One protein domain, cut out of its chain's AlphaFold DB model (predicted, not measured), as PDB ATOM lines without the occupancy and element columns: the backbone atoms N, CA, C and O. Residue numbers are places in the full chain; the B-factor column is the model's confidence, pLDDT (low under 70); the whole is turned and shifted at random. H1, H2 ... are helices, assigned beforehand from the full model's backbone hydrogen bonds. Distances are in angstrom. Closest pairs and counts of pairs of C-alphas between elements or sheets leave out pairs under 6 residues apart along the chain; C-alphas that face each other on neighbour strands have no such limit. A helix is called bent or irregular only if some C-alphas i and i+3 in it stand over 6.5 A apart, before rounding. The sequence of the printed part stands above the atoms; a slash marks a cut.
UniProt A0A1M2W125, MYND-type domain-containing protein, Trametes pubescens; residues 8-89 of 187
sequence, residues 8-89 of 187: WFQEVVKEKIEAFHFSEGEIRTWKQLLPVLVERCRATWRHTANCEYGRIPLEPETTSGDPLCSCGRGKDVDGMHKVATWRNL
ATOM      1  N   TRP A   8      45.648  36.971  29.201       75.88
ATOM      2  CA  TRP A   8      45.818  37.748  27.971       75.88
ATOM      3  C   TRP A   8      44.539  37.763  27.116       75.88
ATOM      4  O   TRP A   8      44.218  38.776  26.506       75.88
ATOM      5  N   PHE A   9      43.767  36.669  27.090       76.06
ATOM      6  CA  PHE A   9      42.512  36.608  26.337       76.06
ATOM      7  C   PHE A   9      41.428  37.448  27.016       76.06
ATOM      8  O   PHE A   9      40.582  38.024  26.338       76.06
ATOM      9  N   GLN A  10      41.486  37.598  28.344       75.19
ATOM     10  CA  GLN A  10      40.613  38.537  29.047       75.19
ATOM     11  C   GLN A  10      40.836  39.987  28.612       75.19
ATOM     12  O   GLN A  10      39.881  40.755  28.606       75.19
ATOM     13  N   GLU A  11      42.056  40.376  28.236       74.56
ATOM     14  CA  GLU A  11      42.319  41.711  27.682       74.56
ATOM     15  C   GLU A  11      41.662  41.886  26.311       74.56
ATOM     16  O   GLU A  11      41.013  42.902  26.087       74.56
ATOM     17  N   VAL A  12      41.719  40.866  25.447       73.75
ATOM     18  CA  VAL A  12      41.007  40.867  24.155       73.75
ATOM     19  C   VAL A  12      39.495  40.976  24.370       73.75
ATOM     20  O   VAL A  12      38.836  41.772  23.715       73.75
ATOM     21  N   VAL A  13      38.935  40.213  25.315       71.62
ATOM     22  CA  VAL A  13      37.493  40.219  25.635       71.62
ATOM     23  C   VAL A  13      37.032  41.539  26.257       71.62
ATOM     24  O   VAL A  13      35.868  41.902  26.114       71.62
ATOM     25  N   LYS A  14      37.927  42.267  26.932       68.62
ATOM     26  CA  LYS A  14      37.652  43.623  27.430       68.62
ATOM     27  C   LYS A  14      37.648  44.670  26.315       68.62
ATOM     28  O   LYS A  14      37.100  45.752  26.524       68.62
ATOM     29  N   GLU A  15      38.250  44.385  25.160       66.50
ATOM     30  CA  GLU A  15      38.071  45.215  23.970       66.50
ATOM     31  C   GLU A  15      36.664  45.025  23.367       66.50
ATOM     32  O   GLU A  15      35.876  44.201  23.813       66.50
ATOM     33  N   LYS A  16      36.360  45.834  22.345       63.03
ATOM     34  CA  LYS A  16      35.182  45.880  21.451       63.03
ATOM     35  C   LYS A  16      34.622  44.562  20.886       63.03
ATOM     36  O   LYS A  16      34.227  44.607  19.725       63.03
ATOM     37  N   ILE A  17      34.653  43.411  21.559       67.75
ATOM     38  CA  ILE A  17      34.160  42.153  20.985       67.75
ATOM     39  C   ILE A  17      32.633  42.154  20.998       67.75
ATOM     40  O   ILE A  17      32.000  41.971  22.033       67.75
ATOM     41  N   GLU A  18      32.054  42.300  19.813       71.44
ATOM     42  CA  GLU A  18      30.630  42.085  19.585       71.44
ATOM     43  C   GLU A  18      30.380  40.601  19.299       71.44
ATOM     44  O   GLU A  18      30.926  40.025  18.352       71.44
ATOM     45  N   ALA A  19      29.555  39.968  20.131       70.94
ATOM     46  CA  ALA A  19      29.104  38.602  19.908       70.94
ATOM     47  C   ALA A  19      27.829  38.624  19.060       70.94
ATOM     48  O   ALA A  19      26.783  39.094  19.501       70.94
ATOM     49  N   PHE A  20      27.897  38.070  17.853       72.25
ATOM     50  CA  PHE A  20      26.723  37.908  17.002       72.25
ATOM     51  C   PHE A  20      26.005  36.598  17.333       72.25
ATOM     52  O   PHE A  20      26.633  35.552  17.508       72.25
ATOM     53  N   HIS A  21      24.680  36.651  17.437       77.62
ATOM     54  CA  HIS A  21      23.842  35.465  17.584       77.62
ATOM     55  C   HIS A  21      23.291  35.083  16.219       77.62
ATOM     56  O   HIS A  21      22.624  35.884  15.569       77.62
ATOM     57  N   PHE A  22      23.590  33.860  15.798       80.06
ATOM     58  CA  PHE A  22      23.177  33.313  14.514       80.06
ATOM     59  C   PHE A  22      22.223  32.144  14.743       80.06
ATOM     60  O   PHE A  22      22.415  31.343  15.660       80.06
ATOM     61  N   SER A  23      21.212  32.029  13.891       86.69
ATOM     62  CA  SER A  23      20.388  30.829  13.792       86.69
ATOM     63  C   SER A  23      21.207  29.639  13.286       86.69
ATOM     64  O   SER A  23      22.251  29.787  12.648       86.69
ATOM     65  N   GLU A  24      20.703  28.428  13.515       83.62
ATOM     66  CA  GLU A  24      21.317  27.194  13.012       83.62
ATOM     67  C   GLU A  24      21.558  27.223  11.495       83.62
ATOM     68  O   GLU A  24      22.630  26.845  11.017       83.62
ATOM     69  N   GLY A  25      20.586  27.732  10.733       85.75
ATOM     70  CA  GLY A  25      20.708  27.883   9.285       85.75
ATOM     71  C   GLY A  25      21.829  28.844   8.884       85.75
ATOM     72  O   GLY A  25      22.590  28.554   7.963       85.75
ATOM     73  N   GLU A  26      21.980  29.960   9.600       87.62
ATOM     74  CA  GLU A  26      23.046  30.933   9.344       87.62
ATOM     75  C   GLU A  26      24.428  30.370   9.679       87.62
ATOM     76  O   GLU A  26      25.354  30.537   8.885       87.62
ATOM     77  N   ILE A  27      24.574  29.652  10.799       87.62
ATOM     78  CA  ILE A  27      25.837  28.992  11.170       87.62
ATOM     79  C   ILE A  27      26.249  27.993  10.089       87.62
ATOM     80  O   ILE A  27      27.402  27.997   9.654       87.62
ATOM     81  N   ARG A  28      25.308  27.167   9.616       89.00
ATOM     82  CA  ARG A  28      25.563  26.224   8.522       89.00
ATOM     83  C   ARG A  28      26.032  26.958   7.265       89.00
ATOM     84  O   ARG A  28      27.046  26.575   6.688       89.00
ATOM     85  N   THR A  29      25.355  28.034   6.868       89.12
ATOM     86  CA  THR A  29      25.759  28.843   5.707       89.12
ATOM     87  C   THR A  29      27.162  29.423   5.871       89.12
ATOM     88  O   THR A  29      27.976  29.305   4.957       89.12
ATOM     89  N   TRP A  30      27.491  29.986   7.038       89.50
ATOM     90  CA  TRP A  30      28.837  30.491   7.316       89.50
ATOM     91  C   TRP A  30      29.894  29.397   7.198       89.50
ATOM     92  O   TRP A  30      30.908  29.601   6.532       89.50
ATOM     93  N   LYS A  31      29.656  28.214   7.771       91.88
ATOM     94  CA  LYS A  31      30.594  27.084   7.687       91.88
ATOM     95  C   LYS A  31      30.822  26.594   6.258       91.88
ATOM     96  O   LYS A  31      31.945  26.234   5.919       91.88
ATOM     97  N   GLN A  32      29.794  26.628   5.411       91.81
ATOM     98  CA  GLN A  32      29.924  26.327   3.981       91.81
ATOM     99  C   GLN A  32      30.685  27.425   3.226       91.81
ATOM    100  O   GLN A  32      31.472  27.139   2.326       91.81
ATOM    101  N   LEU A  33      30.463  28.688   3.596       91.94
ATOM    102  CA  LEU A  33      31.032  29.843   2.909       91.94
ATOM    103  C   LEU A  33      32.514  30.065   3.246       91.94
ATOM    104  O   LEU A  33      33.305  30.388   2.359       91.94
ATOM    105  N   LEU A  34      32.905  29.890   4.510       94.06
ATOM    106  CA  LEU A  34      34.245  30.207   5.012       94.06
ATOM    107  C   LEU A  34      35.393  29.575   4.197       94.06
ATOM    108  O   LEU A  34      36.305  30.326   3.847       94.06
ATOM    109  N   PRO A  35      35.369  28.280   3.812       95.19
ATOM    110  CA  PRO A  35      36.415  27.702   2.965       95.19
ATOM    111  C   PRO A  35      36.605  28.457   1.647       95.19
ATOM    112  O   PRO A  35      37.733  28.739   1.255       95.19
ATOM    113  N   VAL A  36      35.515  28.865   0.989       93.19
ATOM    114  CA  VAL A  36      35.577  29.639  -0.261       93.19
ATOM    115  C   VAL A  36      36.232  31.002  -0.022       93.19
ATOM    116  O   VAL A  36      37.033  31.464  -0.836       93.19
ATOM    117  N   LEU A  37      35.934  31.648   1.109       94.94
ATOM    118  CA  LEU A  37      36.543  32.930   1.469       94.94
ATOM    119  C   LEU A  37      38.036  32.802   1.808       94.94
ATOM    120  O   LEU A  37      38.792  33.725   1.501       94.94
ATOM    121  N   VAL A  38      38.460  31.683   2.406       96.06
ATOM    122  CA  VAL A  38      39.878  31.361   2.651       96.06
ATOM    123  C   VAL A  38      40.616  31.124   1.336       96.06
ATOM    124  O   VAL A  38      41.691  31.684   1.119       96.06
ATOM    125  N   GLU A  39      40.035  30.339   0.427       94.75
ATOM    126  CA  GLU A  39      40.650  30.006  -0.865       94.75
ATOM    127  C   GLU A  39      40.955  31.254  -1.707       94.75
ATOM    128  O   GLU A  39      41.949  31.305  -2.429       94.75
ATOM    129  N   ARG A  40      40.149  32.309  -1.562       93.12
ATOM    130  CA  ARG A  40      40.382  33.612  -2.206       93.12
ATOM    131  C   ARG A  40      41.603  34.358  -1.656       93.12
ATOM    132  O   ARG A  40      42.108  35.253  -2.328       93.12
ATOM    133  N   CYS A  41      42.073  34.016  -0.458       93.06
ATOM    134  CA  CYS A  41      43.186  34.682   0.220       93.06
ATOM    135  C   CYS A  41      44.532  33.959   0.108       93.06
ATOM    136  O   CYS A  41      45.548  34.556   0.455       93.06
ATOM    137  N   ARG A  42      44.589  32.717  -0.384       92.88
ATOM    138  CA  ARG A  42      45.823  31.908  -0.365       92.88
ATOM    139  C   ARG A  42      46.803  32.175  -1.515       92.88
ATOM    140  O   ARG A  42      47.293  31.256  -2.165       92.88
ATOM    141  N   ALA A  43      47.102  33.442  -1.784       90.25
ATOM    142  CA  ALA A  43      48.050  33.814  -2.840       90.25
ATOM    143  C   ALA A  43      49.506  33.423  -2.504       90.25
ATOM    144  O   ALA A  43      50.283  33.100  -3.401       90.25
ATOM    145  N   THR A  44      49.872  33.441  -1.221       94.44
ATOM    146  CA  THR A  44      51.248  33.269  -0.713       94.44
ATOM    147  C   THR A  44      51.530  31.870  -0.160       94.44
ATOM    148  O   THR A  44      52.678  31.538   0.129       94.44
ATOM    149  N   TRP A  45      50.504  31.029  -0.010       96.06
ATOM    150  CA  TRP A  45      50.617  29.693   0.569       96.06
ATOM    151  C   TRP A  45      49.754  28.679  -0.186       96.06
ATOM    152  O   TRP A  45      48.862  29.020  -0.963       96.06
ATOM    153  N   ARG A  46      50.053  27.394   0.002       96.88
ATOM    154  CA  ARG A  46      49.358  26.280  -0.654       96.88
ATOM    155  C   ARG A  46      49.008  25.217   0.373       96.88
ATOM    156  O   ARG A  46      49.678  25.107   1.400       96.88
ATOM    157  N   HIS A  47      47.985  24.428   0.064       96.50
ATOM    158  CA  HIS A  47      47.687  23.208   0.809       96.50
ATOM    159  C   HIS A  47      48.901  22.287   0.827       96.50
ATOM    160  O   HIS A  47      49.628  22.179  -0.165       96.50
ATOM    161  N   THR A  48      49.123  21.644   1.967       95.56
ATOM    162  CA  THR A  48      50.187  20.649   2.116       95.56
ATOM    163  C   THR A  48      49.708  19.285   1.619       95.56
ATOM    164  O   THR A  48      48.510  19.070   1.432       95.56
ATOM    165  N   ALA A  49      50.631  18.337   1.447       96.25
ATOM    166  CA  ALA A  49      50.272  16.955   1.122       96.25
ATOM    167  C   ALA A  49      49.409  16.284   2.212       96.25
ATOM    168  O   ALA A  49      48.675  15.349   1.913       96.25
ATOM    169  N   ASN A  50      49.459  16.793   3.448       96.62
ATOM    170  CA  ASN A  50      48.709  16.287   4.599       96.62
ATOM    171  C   ASN A  50      47.465  17.140   4.903       96.62
ATOM    172  O   ASN A  50      47.009  17.175   6.043       96.62
ATOM    173  N   CYS A  51      46.959  17.891   3.919       96.44
ATOM    174  CA  CYS A  51      45.751  18.689   4.092       96.44
ATOM    175  C   CYS A  51      44.561  17.797   4.470       96.44
ATOM    176  O   CYS A  51      44.337  16.748   3.869       96.44
ATOM    177  N   GLU A  52      43.777  18.240   5.449       95.81
ATOM    178  CA  GLU A  52      42.646  17.489   5.992       95.81
ATOM    179  C   GLU A  52      41.434  17.473   5.046       95.81
ATOM    180  O   GLU A  52      40.500  16.692   5.235       95.81
ATOM    181  N   TYR A  53      41.422  18.339   4.028       93.56
ATOM    182  CA  TYR A  53      40.331  18.435   3.064       93.56
ATOM    183  C   TYR A  53      40.244  17.193   2.165       93.56
ATOM    184  O   TYR A  53      40.805  17.152   1.075       93.56
ATOM    185  N   GLY A  54      39.461  16.203   2.602       87.19
ATOM    186  CA  GLY A  54      38.868  15.171   1.736       87.19
ATOM    187  C   GLY A  54      37.438  15.519   1.295       87.19
ATOM    188  O   GLY A  54      37.021  15.202   0.183       87.19
ATOM    189  N   ARG A  55      36.703  16.233   2.158       89.69
ATOM    190  CA  ARG A  55      35.411  16.882   1.893       89.69
ATOM    191  C   ARG A  55      35.480  18.301   2.453       89.69
ATOM    192  O   ARG A  55      36.090  18.517   3.497       89.69
ATOM    193  N   ILE A  56      34.886  19.260   1.747       92.88
ATOM    194  CA  ILE A  56      34.890  20.676   2.133       92.88
ATOM    195  C   ILE A  56      33.440  21.110   2.402       92.88
ATOM    196  O   ILE A  56      32.591  20.841   1.547       92.88
ATOM    197  N   PRO A  57      33.141  21.783   3.533       93.56
ATOM    198  CA  PRO A  57      34.005  22.008   4.708       93.56
ATOM    199  C   PRO A  57      34.286  20.714   5.501       93.56
ATOM    200  O   PRO A  57      33.611  19.707   5.285       93.56
ATOM    201  N   LEU A  58      35.247  20.760   6.439       92.69
ATOM    202  CA  LEU A  58      35.524  19.633   7.351       92.69
ATOM    203  C   LEU A  58      34.340  19.343   8.280       92.69
ATOM    204  O   LEU A  58      33.947  18.193   8.439       92.69
ATOM    205  N   GLU A  59      33.752  20.400   8.844       89.12
ATOM    206  CA  GLU A  59      32.577  20.343   9.714       89.12
ATOM    207  C   GLU A  59      31.436  21.158   9.077       89.12
ATOM    208  O   GLU A  59      31.427  22.387   9.188       89.12
ATOM    209  N   PRO A  60      30.491  20.515   8.367       80.31
ATOM    210  CA  PRO A  60      29.387  21.204   7.698       80.31
ATOM    211  C   PRO A  60      28.186  21.493   8.608       80.31
ATOM    212  O   PRO A  60      27.350  22.321   8.244       80.31
ATOM    213  N   GLU A  61      28.069  20.812   9.749       80.56
ATOM    214  CA  GLU A  61      26.906  20.901  10.634       80.56
ATOM    215  C   GLU A  61      27.034  22.012  11.681       80.56
ATOM    216  O   GLU A  61      28.076  22.647  11.838       80.56
ATOM    217  N   THR A  62      25.945  22.297  12.395       70.50
ATOM    218  CA  THR A  62      25.862  23.377  13.397       70.50
ATOM    219  C   THR A  62      26.617  23.076  14.689       70.50
ATOM    220  O   THR A  62      26.820  23.972  15.508       70.50
ATOM    221  N   THR A  63      27.073  21.838  14.861       65.19
ATOM    222  CA  THR A  63      27.859  21.365  15.999       65.19
ATOM    223  C   THR A  63      29.208  22.067  16.123       65.19
ATOM    224  O   THR A  63      29.777  22.560  15.151       65.19
ATOM    225  N   SER A  64      29.742  22.145  17.340       66.50
ATOM    226  CA  SER A  64      31.066  22.712  17.610       66.50
ATOM    227  C   SER A  64      32.141  22.028  16.756       66.50
ATOM    228  O   SER A  64      32.318  20.818  16.850       66.50
ATOM    229  N   GLY A  65      32.869  22.794  15.940       82.38
ATOM    230  CA  GLY A  65      33.948  22.273  15.098       82.38
ATOM    231  C   GLY A  65      34.419  23.288  14.058       82.38
ATOM    232  O   GLY A  65      33.650  24.161  13.643       82.38
ATOM    233  N   ASP A  66      35.691  23.188  13.674       89.62
ATOM    234  CA  ASP A  66      36.328  24.080  12.702       89.62
ATOM    235  C   ASP A  66      36.030  23.603  11.266       89.62
ATOM    236  O   ASP A  66      36.413  22.486  10.910       89.62
ATOM    237  N   PRO A  67      35.353  24.407  10.421       94.44
ATOM    238  CA  PRO A  67      35.099  24.033   9.032       94.44
ATOM    239  C   PRO A  67      36.359  24.090   8.146       94.44
ATOM    240  O   PRO A  67      36.314  23.645   6.993       94.44
ATOM    241  N   LEU A  68      37.465  24.660   8.641       95.75
ATOM    242  CA  LEU A  68      38.677  24.946   7.879       95.75
ATOM    243  C   LEU A  68      39.788  23.907   8.084       95.75
ATOM    244  O   LEU A  68      39.958  23.355   9.166       95.75
ATOM    245  N   CYS A  69      40.606  23.703   7.047       95.31
ATOM    246  CA  CYS A  69      41.871  22.978   7.166       95.31
ATOM    247  C   CYS A  69      42.909  23.798   7.945       95.31
ATOM    248  O   CYS A  69      42.832  25.031   8.020       95.31
ATOM    249  N   SER A  70      43.938  23.131   8.464       95.88
ATOM    250  CA  SER A  70      45.010  23.817   9.193       95.88
ATOM    251  C   SER A  70      46.036  24.504   8.287       95.88
ATOM    252  O   SER A  70      46.797  25.343   8.765       95.88
ATOM    253  N   CYS A  71      46.047  24.218   6.979       97.00
ATOM    254  CA  CYS A  71      47.081  24.692   6.048       97.00
ATOM    255  C   CYS A  71      47.237  26.225   6.015       97.00
ATOM    256  O   CYS A  71      48.343  26.730   5.805       97.00
ATOM    257  N   GLY A  72      46.136  26.954   6.220       95.56
ATOM    258  CA  GLY A  72      46.108  28.417   6.214       95.56
ATOM    259  C   GLY A  72      46.356  29.081   7.567       95.56
ATOM    260  O   GLY A  72      46.464  30.307   7.619       95.56
ATOM    261  N   ARG A  73      46.446  28.308   8.657       96.31
ATOM    262  CA  ARG A  73      46.599  28.866  10.003       96.31
ATOM    263  C   ARG A  73      47.954  29.557  10.147       96.31
ATOM    264  O   ARG A  73      48.990  29.006   9.771       96.31
ATOM    265  N   GLY A  74      47.940  30.783  10.662       95.81
ATOM    266  CA  GLY A  74      49.145  31.590  10.858       95.81
ATOM    267  C   GLY A  74      49.840  32.026   9.569       95.81
ATOM    268  O   GLY A  74      51.012  32.399   9.602       95.81
ATOM    269  N   LYS A  75      49.154  31.980   8.422       96.06
ATOM    270  CA  LYS A  75      49.661  32.527   7.158       96.06
ATOM    271  C   LYS A  75      49.230  33.982   6.995       96.06
ATOM    272  O   LYS A  75      48.098  34.336   7.309       96.06
ATOM    273  N   ASP A  76      50.138  34.812   6.482       94.81
ATOM    274  CA  ASP A  76      49.914  36.241   6.210       94.81
ATOM    275  C   ASP A  76      49.520  37.077   7.447       94.81
ATOM    276  O   ASP A  76      48.713  38.004   7.357       94.81
ATOM    277  N   VAL A  77      50.095  36.762   8.614       94.88
ATOM    278  CA  VAL A  77      49.752  37.371   9.917       94.88
ATOM    279  C   VAL A  77      50.776  38.393  10.434       94.88
ATOM    280  O   VAL A  77      50.679  38.836  11.577       94.88
ATOM    281  N   ASP A  78      51.721  38.845   9.602       94.00
ATOM    282  CA  ASP A  78      52.759  39.821   9.993       94.00
ATOM    283  C   ASP A  78      52.177  41.101  10.612       94.00
ATOM    284  O   ASP A  78      52.740  41.678  11.544       94.00
ATOM    285  N   GLY A  79      51.015  41.543  10.117       91.88
ATOM    286  CA  GLY A  79      50.289  42.686  10.670       91.88
ATOM    287  C   GLY A  79      49.802  42.456  12.104       91.88
ATOM    288  O   GLY A  79      49.845  43.378  12.914       91.88
ATOM    289  N   MET A  80      49.409  41.227  12.449       93.06
ATOM    290  CA  MET A  80      48.920  40.887  13.789       93.06
ATOM    291  C   MET A  80      50.039  40.877  14.827       93.06
ATOM    292  O   MET A  80      49.813  41.275  15.964       93.06
ATOM    293  N   HIS A  81      51.266  40.508  14.452       92.56
ATOM    294  CA  HIS A  81      52.405  40.526  15.378       92.56
ATOM    295  C   HIS A  81      52.799  41.938  15.847       92.56
ATOM    296  O   HIS A  81      53.441  42.083  16.898       92.56
ATOM    297  N   LYS A  82      52.389  42.968  15.094       93.44
ATOM    298  CA  LYS A  82      52.595  44.388  15.420       93.44
ATOM    299  C   LYS A  82      51.620  44.903  16.483       93.44
ATOM    300  O   LYS A  82      51.916  45.912  17.113       93.44
ATOM    301  N   VAL A  83      50.499  44.215  16.709       87.94
ATOM    302  CA  VAL A  83      49.485  44.576  17.710       87.94
ATOM    303  C   VAL A  83      49.608  43.622  18.895       87.94
ATOM    304  O   VAL A  83      49.395  42.420  18.748       87.94
ATOM    305  N   ALA A  84      49.959  44.140  20.077       85.50
ATOM    306  CA  ALA A  84      50.230  43.321  21.265       85.50
ATOM    307  C   ALA A  84      49.068  42.367  21.602       85.50
ATOM    308  O   ALA A  84      49.293  41.172  21.783       85.50
ATOM    309  N   THR A  85      47.834  42.877  21.560       83.25
ATOM    310  CA  THR A  85      46.595  42.129  21.820       83.25
ATOM    311  C   THR A  85      46.355  40.988  20.820       83.25
ATOM    312  O   THR A  85      45.766  39.968  21.165       83.25
ATOM    313  N   TRP A  86      46.811  41.122  19.567       86.88
ATOM    314  CA  TRP A  86      46.529  40.155  18.492       86.88
ATOM    315  C   TRP A  86      47.676  39.182  18.229       86.88
ATOM    316  O   TRP A  86      47.463  38.130  17.626       86.88
ATOM    317  N   ARG A  87      48.892  39.493  18.694       90.62
ATOM    318  CA  ARG A  87      50.090  38.670  18.481       90.62
ATOM    319  C   ARG A  87      49.886  37.218  18.911       90.62
ATOM    320  O   ARG A  87      50.333  36.320  18.204       90.62
ATOM    321  N   ASN A  88      49.199  36.997  20.031       89.69
ATOM    322  CA  ASN A  88      48.942  35.658  20.569       89.69
ATOM    323  C   ASN A  88      47.896  34.877  19.753       89.69
ATOM    324  O   ASN A  88      47.894  33.652  19.787       89.69
ATOM    325  N   LEU A  89      47.037  35.565  18.991       89.75
ATOM    326  CA  LEU A  89      46.045  34.941  18.105       89.75
ATOM    327  C   LEU A  89      46.627  34.581  16.737       89.75
ATOM    328  O   LEU A  89      46.122  33.670  16.085       89.75
TER     329      LEU A  89
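AT A GLANCE: This is residues 8 to 89 of the 187 residues of the protein "MYND-type domain-containing protein" of Trametes pubescens (UniProt A0A1M2W125). With little regular structure, the domain is an open frame: H2 and the loops of residues 51 to 68 make one side, a small cluster of H1, H3 and H4 the other. Residues 16 to 21 stand free in the link between H1 and H2. The printed part has 82 residues, 31 of them in four named helices, H1 to H4, with no named strand: all helix, loose, radius of gyration of the C-alphas 14.9 A, spans 36 by 34 by 19 A.

IN THESE COORDINATES: H1, residues 8 to 14, begins at C-alpha 8 (45.818, 37.748, 27.971). H2, residues 24 to 39, is 24.0 A long, with a kink of 26 degrees near residue 32; it is irregular, but only just: C-alphas 32 and 35 are 6.7 A apart. H3 is residues 78 to 81; H4, residues 84 to 87, ends at C-alpha 87 (50.090, 38.670, 18.481).

HOW THE PARTS SIT: H1 and H4 touch; their closest C-alphas, of Val 12 and Thr 85, are 6.2 A apart. H3 and H4 only just touch, only at the corner by their link, with 3 pairs of C-alphas within 8 A, the closest His 81 and Arg 87 at 4.3 A. H2 touches no helix. Every O i to N i+4 pair is within hydrogen-bond range in H1, 10 of 12 in H2; H3 and H4 are too short for one.

THE WHOLE: The C-alphas farthest apart, of Lys 14 and Ala 49, are 39.5 A apart. The printed part has no cut; the link from H2 to H3, 38 residues, is long. Residues 14 to 17 and 63 to 64 have pLDDT under 70.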